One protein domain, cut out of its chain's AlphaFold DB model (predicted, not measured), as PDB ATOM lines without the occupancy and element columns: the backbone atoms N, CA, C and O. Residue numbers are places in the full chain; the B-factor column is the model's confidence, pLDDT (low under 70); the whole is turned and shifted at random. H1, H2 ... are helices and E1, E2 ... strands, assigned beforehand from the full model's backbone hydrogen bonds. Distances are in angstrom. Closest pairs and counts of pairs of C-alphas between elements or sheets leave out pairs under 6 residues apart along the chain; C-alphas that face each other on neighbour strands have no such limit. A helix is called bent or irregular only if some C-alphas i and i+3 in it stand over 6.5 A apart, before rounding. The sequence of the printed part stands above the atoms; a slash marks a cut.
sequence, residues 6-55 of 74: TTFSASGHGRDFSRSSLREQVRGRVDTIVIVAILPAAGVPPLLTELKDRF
ATOM      1  N   THR A   6      -0.515 -10.621  28.169       89.81
ATOM      2  CA  THR A   6      -1.468 -10.019  27.248       89.81
ATOM      3  C   THR A   6      -2.196  -8.907  27.976       89.81
ATOM      4  O   THR A   6      -2.629  -9.080  29.115       89.81
ATOM      5  N   THR A   7      -2.331  -7.759  27.321       89.56
ATOM      6  CA  THR A   7      -3.080  -6.621  27.853       89.56
ATOM      7  C   THR A   7      -4.333  -6.369  27.042       89.56
ATOM      8  O   THR A   7      -4.282  -6.388  25.813       89.56
ATOM      9  N   PHE A   8      -5.426  -6.038  27.718       85.50
ATOM     10  CA  PHE A   8      -6.679  -5.641  27.084       85.50
ATOM     11  C   PHE A   8      -7.192  -4.350  27.725       85.50
ATOM     12  O   PHE A   8      -7.116  -4.182  28.944       85.50
ATOM     13  N   SER A   9      -7.744  -3.445  26.918       81.88
ATOM     14  CA  SER A   9      -8.515  -2.313  27.437       81.88
ATOM     15  C   SER A   9      -9.874  -2.807  27.931       81.88
ATOM     16  O   SER A   9     -10.572  -3.522  27.213       81.88
ATOM     17  N   ALA A  10     -10.265  -2.411  29.139       73.00
ATOM     18  CA  ALA A  10     -11.518  -2.810  29.764       73.00
ATOM     19  C   ALA A  10     -12.245  -1.614  30.392       73.00
ATOM     20  O   ALA A  10     -11.656  -0.579  30.700       73.00
ATOM     21  N   SER A  11     -13.554  -1.768  30.591       65.25
ATOM     22  CA  SER A  11     -14.372  -0.829  31.366       65.25
ATOM     23  C   SER A  11     -14.741  -1.479  32.693       65.25
ATOM     24  O   SER A  11     -15.519  -2.437  32.723       65.25
ATOM     25  N   GLY A  12     -14.158  -0.984  33.784       60.44
ATOM     26  CA  GLY A  12     -14.461  -1.465  35.130       60.44
ATOM     27  C   GLY A  12     -15.832  -0.977  35.597       60.44
ATOM     28  O   GLY A  12     -16.115   0.216  35.535       60.44
ATOM     29  N   HIS A  13     -16.669  -1.892  36.090       59.81
ATOM     30  CA  HIS A  13     -17.940  -1.578  36.749       59.81
ATOM     31  C   HIS A  13     -17.855  -2.083  38.199       59.81
ATOM     32  O   HIS A  13     -18.089  -3.257  38.477       59.81
ATOM     33  N   GLY A  14     -17.393  -1.221  39.111       55.84
ATOM     34  CA  GLY A  14     -17.098  -1.563  40.509       55.84
ATOM     35  C   GLY A  14     -18.254  -1.304  41.486       55.84
ATOM     36  O   GLY A  14     -19.216  -0.615  41.162       55.84
ATOM     37  N   ARG A  15     -18.145  -1.862  42.702       45.16
ATOM     38  CA  ARG A  15     -19.189  -1.862  43.750       45.16
ATOM     39  C   ARG A  15     -19.200  -0.653  44.695       45.16
ATOM     40  O   ARG A  15     -20.037  -0.623  45.588       45.16
ATOM     41  N   ASP A  16     -18.319   0.327  44.530       49.91
ATOM     42  CA  ASP A  16     -18.319   1.503  45.402       49.91
ATOM     43  C   ASP A  16     -17.763   2.729  44.668       49.91
ATOM     44  O   ASP A  16     -16.559   2.886  44.480       49.91
ATOM     45  N   PHE A  17     -18.671   3.587  44.202       50.88
ATOM     46  CA  PHE A  17     -18.352   4.835  43.505       50.88
ATOM     47  C   PHE A  17     -18.131   6.008  44.477       50.88
ATOM     48  O   PHE A  17     -17.934   7.143  44.033       50.88
ATOM     49  N   SER A  18     -18.146   5.766  45.793       46.84
ATOM     50  CA  SER A  18     -18.104   6.814  46.825       46.84
ATOM     51  C   SER A  18     -16.745   7.515  46.981       46.84
ATOM     52  O   SER A  18     -16.675   8.562  47.623       46.84
ATOM     53  N   ARG A  19     -15.673   6.991  46.367       44.25
ATOM     54  CA  ARG A  19     -14.317   7.586  46.363       44.25
ATOM     55  C   ARG A  19     -13.762   7.907  44.974       44.25
ATOM     56  O   ARG A  19     -12.558   8.076  44.809       44.25
ATOM     57  N   SER A  20     -14.644   8.021  43.991       42.22
ATOM     58  CA  SER A  20     -14.284   8.441  42.639       42.22
ATOM     59  C   SER A  20     -13.774   9.889  42.662       42.22
ATOM     60  O   SER A  20     -14.433  10.775  43.210       42.22
ATOM     61  N   SER A  21     -12.611  10.150  42.069       49.66
ATOM     62  CA  SER A  21     -12.139  11.512  41.801       49.66
ATOM     63  C   SER A  21     -13.167  12.266  40.942       49.66
ATOM     64  O   SER A  21     -13.906  11.660  40.166       49.66
ATOM     65  N   LEU A  22     -13.218  13.603  41.023       46.88
ATOM     66  CA  LEU A  22     -14.182  14.438  40.274       46.88
ATOM     67  C   LEU A  22     -14.204  14.173  38.750       46.88
ATOM     68  O   LEU A  22     -15.171  14.523  38.082       46.88
ATOM     69  N   ARG A  23     -13.162  13.544  38.186       46.31
ATOM     70  CA  ARG A  23     -13.104  13.145  36.769       46.31
ATOM     71  C   ARG A  23     -13.818  11.820  36.466       46.31
ATOM     72  O   ARG A  23     -14.277  11.638  35.344       46.31
ATOM     73  N   GLU A  24     -13.954  10.929  37.442       46.69
ATOM     74  CA  GLU A  24     -14.589   9.608  37.299       46.69
ATOM     75  C   GLU A  24     -16.125   9.677  37.414       46.69
ATOM     76  O   GLU A  24     -16.836   8.903  36.771       46.69
ATOM     77  N   GLN A  25     -16.664  10.662  38.142       48.69
ATOM     78  CA  GLN A  25     -18.115  10.855  38.302       48.69
ATOM     79  C   GLN A  25     -18.837  11.419  37.065       48.69
ATOM     80  O   GLN A  25     -20.061  11.366  37.002       48.69
ATOM     81  N   VAL A  26     -18.118  11.934  36.062       51.59
ATOM     82  CA  VAL A  26     -18.736  12.647  34.922       51.59
ATOM     83  C   VAL A  26     -19.128  11.706  33.767       51.59
ATOM     84  O   VAL A  26     -19.848  12.119  32.861       51.59
ATOM     85  N   ARG A  27     -18.699  10.431  33.770       42.12
ATOM     86  CA  ARG A  27     -18.963   9.496  32.649       42.12
ATOM     87  C   ARG A  27     -19.416   8.081  33.019       42.12
ATOM     88  O   ARG A  27     -19.758   7.328  32.114       42.12
ATOM     89  N   GLY A  28     -19.414   7.697  34.300       49.25
ATOM     90  CA  GLY A  28     -19.814   6.344  34.719       49.25
ATOM     91  C   GLY A  28     -18.917   5.215  34.182       49.25
ATOM     92  O   GLY A  28     -19.330   4.061  34.173       49.25
ATOM     93  N   ARG A  29     -17.703   5.537  33.713       54.62
ATOM     94  CA  ARG A  29     -16.760   4.599  33.089       54.62
ATOM     95  C   ARG A  29     -15.340   4.918  33.545       54.62
ATOM     96  O   ARG A  29     -14.860   6.024  33.311       54.62
ATOM     97  N   VAL A  30     -14.684   3.941  34.168       59.44
ATOM     98  CA  VAL A  30     -13.252   3.987  34.488       59.44
ATOM     99  C   VAL A  30     -12.518   3.186  33.419       59.44
ATOM    100  O   VAL A  30     -12.727   1.973  33.295       59.44
ATOM    101  N   ASP A  31     -11.675   3.855  32.635       62.56
ATOM    102  CA  ASP A  31     -10.788   3.176  31.693       62.56
ATOM    103  C   ASP A  31      -9.766   2.358  32.489       62.56
ATOM    104  O   ASP A  31      -8.964   2.898  33.249       62.56
ATOM    105  N   THR A  32      -9.842   1.035  32.359       73.94
ATOM    106  CA  THR A  32      -8.999   0.086  33.091       73.94
ATOM    107  C   THR A  32      -8.191  -0.745  32.102       73.94
ATOM    108  O   THR A  32      -8.641  -1.024  30.990       73.94
ATOM    109  N   ILE A  33      -6.995  -1.165  32.504       83.75
ATOM    110  CA  ILE A  33      -6.182  -2.121  31.750       83.75
ATOM    111  C   ILE A  33      -6.238  -3.455  32.487       83.75
ATOM    112  O   ILE A  33      -5.961  -3.517  33.683       83.75
ATOM    113  N   VAL A  34      -6.588  -4.519  31.771       88.81
ATOM    114  CA  VAL A  34      -6.472  -5.895  32.262       88.81
ATOM    115  C   VAL A  34      -5.155  -6.464  31.759       88.81
ATOM    116  O   VAL A  34      -4.867  -6.380  30.567       88.81
ATOM    117  N   ILE A  35      -4.373  -7.050  32.664       90.69
ATOM    118  CA  ILE A  35      -3.119  -7.743  32.360       90.69
ATOM    119  C   ILE A  35      -3.313  -9.219  32.700       90.69
ATOM    120  O   ILE A  35      -3.682  -9.550  33.824       90.69
ATOM    121  N   VAL A  36      -3.054 -10.099  31.736       93.25
ATOM    122  CA  VAL A  36      -3.140 -11.554  31.895       93.25
ATOM    123  C   VAL A  36      -1.772 -12.158  31.628       93.25
ATOM    124  O   VAL A  36      -1.162 -11.885  30.597       93.25
ATOM    125  N   ALA A  37      -1.293 -12.997  32.540       92.75
ATOM    126  CA  ALA A  37      -0.038 -13.723  32.389       92.75
ATOM    127  C   ALA A  37      -0.231 -15.185  32.792       92.75
ATOM    128  O   ALA A  37      -0.947 -15.484  33.747       92.75
ATOM    129  N   ILE A  38       0.438 -16.088  32.077       93.06
ATOM    130  CA  ILE A  38       0.513 -17.506  32.431       93.06
ATOM    131  C   ILE A  38       1.896 -17.751  33.024       93.06
ATOM    132  O   ILE A  38       2.917 -17.486  32.389       93.06
ATOM    133  N   LEU A  39       1.928 -18.239  34.259       91.75
ATOM    134  CA  LEU A  39       3.150 -18.466  35.020       91.75
ATOM    135  C   LEU A  39       3.027 -19.724  35.887       91.75
ATOM    136  O   LEU A  39       1.912 -20.124  36.227       91.75
ATOM    137  N   PRO A  40       4.152 -20.354  36.277       92.06
ATOM    138  CA  PRO A  40       4.129 -21.424  37.266       92.06
ATOM    139  C   PRO A  40       3.455 -20.957  38.559       92.06
ATOM    140  O   PRO A  40       3.726 -19.851  39.026       92.06
ATOM    141  N   ALA A  41       2.653 -21.822  39.184       92.31
ATOM    142  CA  ALA A  41       1.924 -21.491  40.413       92.31
ATOM    143  C   ALA A  41       2.845 -20.972  41.534       92.31
ATOM    144  O   ALA A  41       2.495 -20.036  42.248       92.31
ATOM    145  N   ALA A  42       4.063 -21.516  41.635       94.00
ATOM    146  CA  ALA A  42       5.072 -21.073  42.598       94.00
ATOM    147  C   ALA A  42       5.525 -19.611  42.399       94.00
ATOM    148  O   ALA A  42       6.009 -18.988  43.339       94.00
ATOM    149  N   GLY A  43       5.362 -19.052  41.196       92.88
ATOM    150  CA  GLY A  43       5.686 -17.660  40.885       92.88
ATOM    151  C   GLY A  43       4.579 -16.664  41.234       92.88
ATOM    152  O   GLY A  43       4.834 -15.463  41.231       92.88
ATOM    153  N   VAL A  44       3.364 -17.128  41.556       93.38
ATOM    154  CA  VAL A  44       2.232 -16.235  41.846       93.38
ATOM    155  C   VAL A  44       2.432 -15.443  43.145       93.38
ATOM    156  O   VAL A  44       2.329 -14.217  43.089       93.38
ATOM    157  N   PRO A  45       2.772 -16.059  44.299       95.00
ATOM    158  CA  PRO A  45       2.978 -15.302  45.533       95.00
ATOM    159  C   PRO A  45       4.043 -14.193  45.437       95.00
ATOM    160  O   PRO A  45       3.729 -13.065  45.816       95.00
ATOM    161  N   PRO A  46       5.268 -14.433  44.917       94.94
ATOM    162  CA  PRO A  46       6.267 -13.369  44.825       94.94
ATOM    163  C   PRO A  46       5.863 -12.257  43.846       94.94
ATOM    164  O   PRO A  46       6.152 -11.094  44.116       94.94
ATOM    165  N   LEU A  47       5.151 -12.575  42.757       92.44
ATOM    166  CA  LEU A  47       4.643 -11.562  41.828       92.44
ATOM    167  C   LEU A  47       3.621 -10.638  42.502       92.44
ATOM    168  O   LEU A  47       3.703  -9.422  42.356       92.44
ATOM    169  N   LEU A  48       2.665 -11.198  43.247       92.19
ATOM    170  CA  LEU A  48       1.653 -10.399  43.940       92.19
ATOM    171  C   LEU A  48       2.264  -9.502  45.022       92.19
ATOM    172  O   LEU A  48       1.814  -8.367  45.183       92.19
ATOM    173  N   THR A  49       3.295  -9.980  45.726       93.50
ATOM    174  CA  THR A  49       4.053  -9.168  46.689       93.50
ATOM    175  C   THR A  49       4.725  -7.983  45.997       93.50
ATOM    176  O   THR A  49       4.476  -6.847  46.382       93.50
ATOM    177  N   GLU A  50       5.481  -8.221  44.922       92.38
ATOM    178  CA  GLU A  50       6.155  -7.149  44.174       92.38
ATOM    179  C   GLU A  50       5.154  -6.129  43.605       92.38
ATOM    180  O   GLU A  50       5.364  -4.921  43.699       92.38
ATOM    181  N   LEU A  51       4.029  -6.591  43.044       90.69
ATOM    182  CA  LEU A  51       2.985  -5.697  42.533       90.69
ATOM    183  C   LEU A  51       2.380  -4.839  43.649       90.69
ATOM    184  O   LEU A  51       2.156  -3.645  43.450       90.69
ATOM    185  N   LYS A  52       2.126  -5.426  44.820       88.56
ATOM    186  CA  LYS A  52       1.600  -4.700  45.977       88.56
ATOM    187  C   LYS A  52       2.591  -3.654  46.489       88.56
ATOM    188  O   LYS A  52       2.175  -2.538  46.795       88.56
ATOM    189  N   ASP A  53       3.872  -3.998  46.565       89.94
ATOM    190  CA  ASP A  53       4.914  -3.099  47.071       89.94
ATOM    191  C   ASP A  53       5.196  -1.954  46.089       89.94
ATOM    192  O   ASP A  53       5.450  -0.817  46.492       89.94
ATOM    193  N   ARG A  54       5.100  -2.230  44.784       88.75
ATOM    194  CA  ARG A  54       5.386  -1.258  43.724       88.75
ATOM    195  C   ARG A  54       4.220  -0.327  43.403       88.75
ATOM    196  O   ARG A  54       4.453   0.814  42.998       88.75
ATOM    197  N   PHE A  55       2.978  -0.786  43.550       83.06
ATOM    198  CA  PHE A  55       1.788  -0.009  43.207       83.06
ATOM    199  C   PHE A  55       0.941   0.297  44.446       83.06
ATOM    200  O   PHE A  55       0.190  -0.539  44.937       83.06
TER     201      PHE A  55
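What this domain is: This is residues 6 to 55 of the 74 residues of an uncharacterized protein of Alphaproteobacteria bacterium 64-11 (UniProt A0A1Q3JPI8). The model is an open, elongated shape built on a two-stranded ribbon, the antiparallel hairpin of E1 and E2, with a wide loop of residues 13 to 29 at one end and, beyond the other end, a helix, H1, that folds back over the ribbon with open space between. Residues 40 to 46 and 48 to 55, which hold most of H1, stand free as an arm. The printed part has 50 residues, with two named strands and one named helix in the order E1, E2, H1, and its class is mixed, helices and strands. It is only just loose, close to extended, with a radius of gyration of the C-alphas of 14.6 A, and the C-alphas span 41 by 22 by 18 A.

How they stand to each other: Begin at E1, residues 6 to 12, and look across to E2, residues 30 to 37: the two form a hairpin of antiparallel neighbours, with 149 degrees between their N-to-C directions. Among the C-alphas that face each other are 7 and 35, 4.6 A apart, and 12 and 30, 5.6 A apart. In the backbone, find N 6 and O 36 within hydrogen-bond range at 2.8 A, and N 34 and O 8 at 2.9 A. A tight link of 3 residues then leads from E2 to H1, residues 41 to 54. E1 and H1 are apart. In H1, 8 of 10 O i to N i+4 pairs are within hydrogen-bond range. H1 is irregular, but only just: C-alphas 42 and 45 are 6.8 A apart.

Where its parts are: Find C-alpha 6 at (-1.468, -10.019, 27.248); from there E1 runs 17.4 A to C-alpha 12. E2 starts at C-alpha 30, at (-13.252, 3.987, 34.488), and runs 22.2 A to C-alpha 37. H1 runs 20.8 A from C-alpha 41 to C-alpha 54, which you find at (5.386, -1.258, 43.724).

The domain as a whole: Look for the two C-alphas farthest apart, those of Val 26 and Ala 42, at 42.0 A; the first and last printed C-alphas, Thr 6 and Phe 55, are 19.1 A apart. The printed part has no cut. The link from E1 to E2 is long, with 17 residues, and their C-alphas lie 11 to 20 A from the mean of the C-alphas. In the B-factor column the mean pLDDT of the printed part is 73.4, and residues 11 to 31 are under 70, while H1 has a mean of 92.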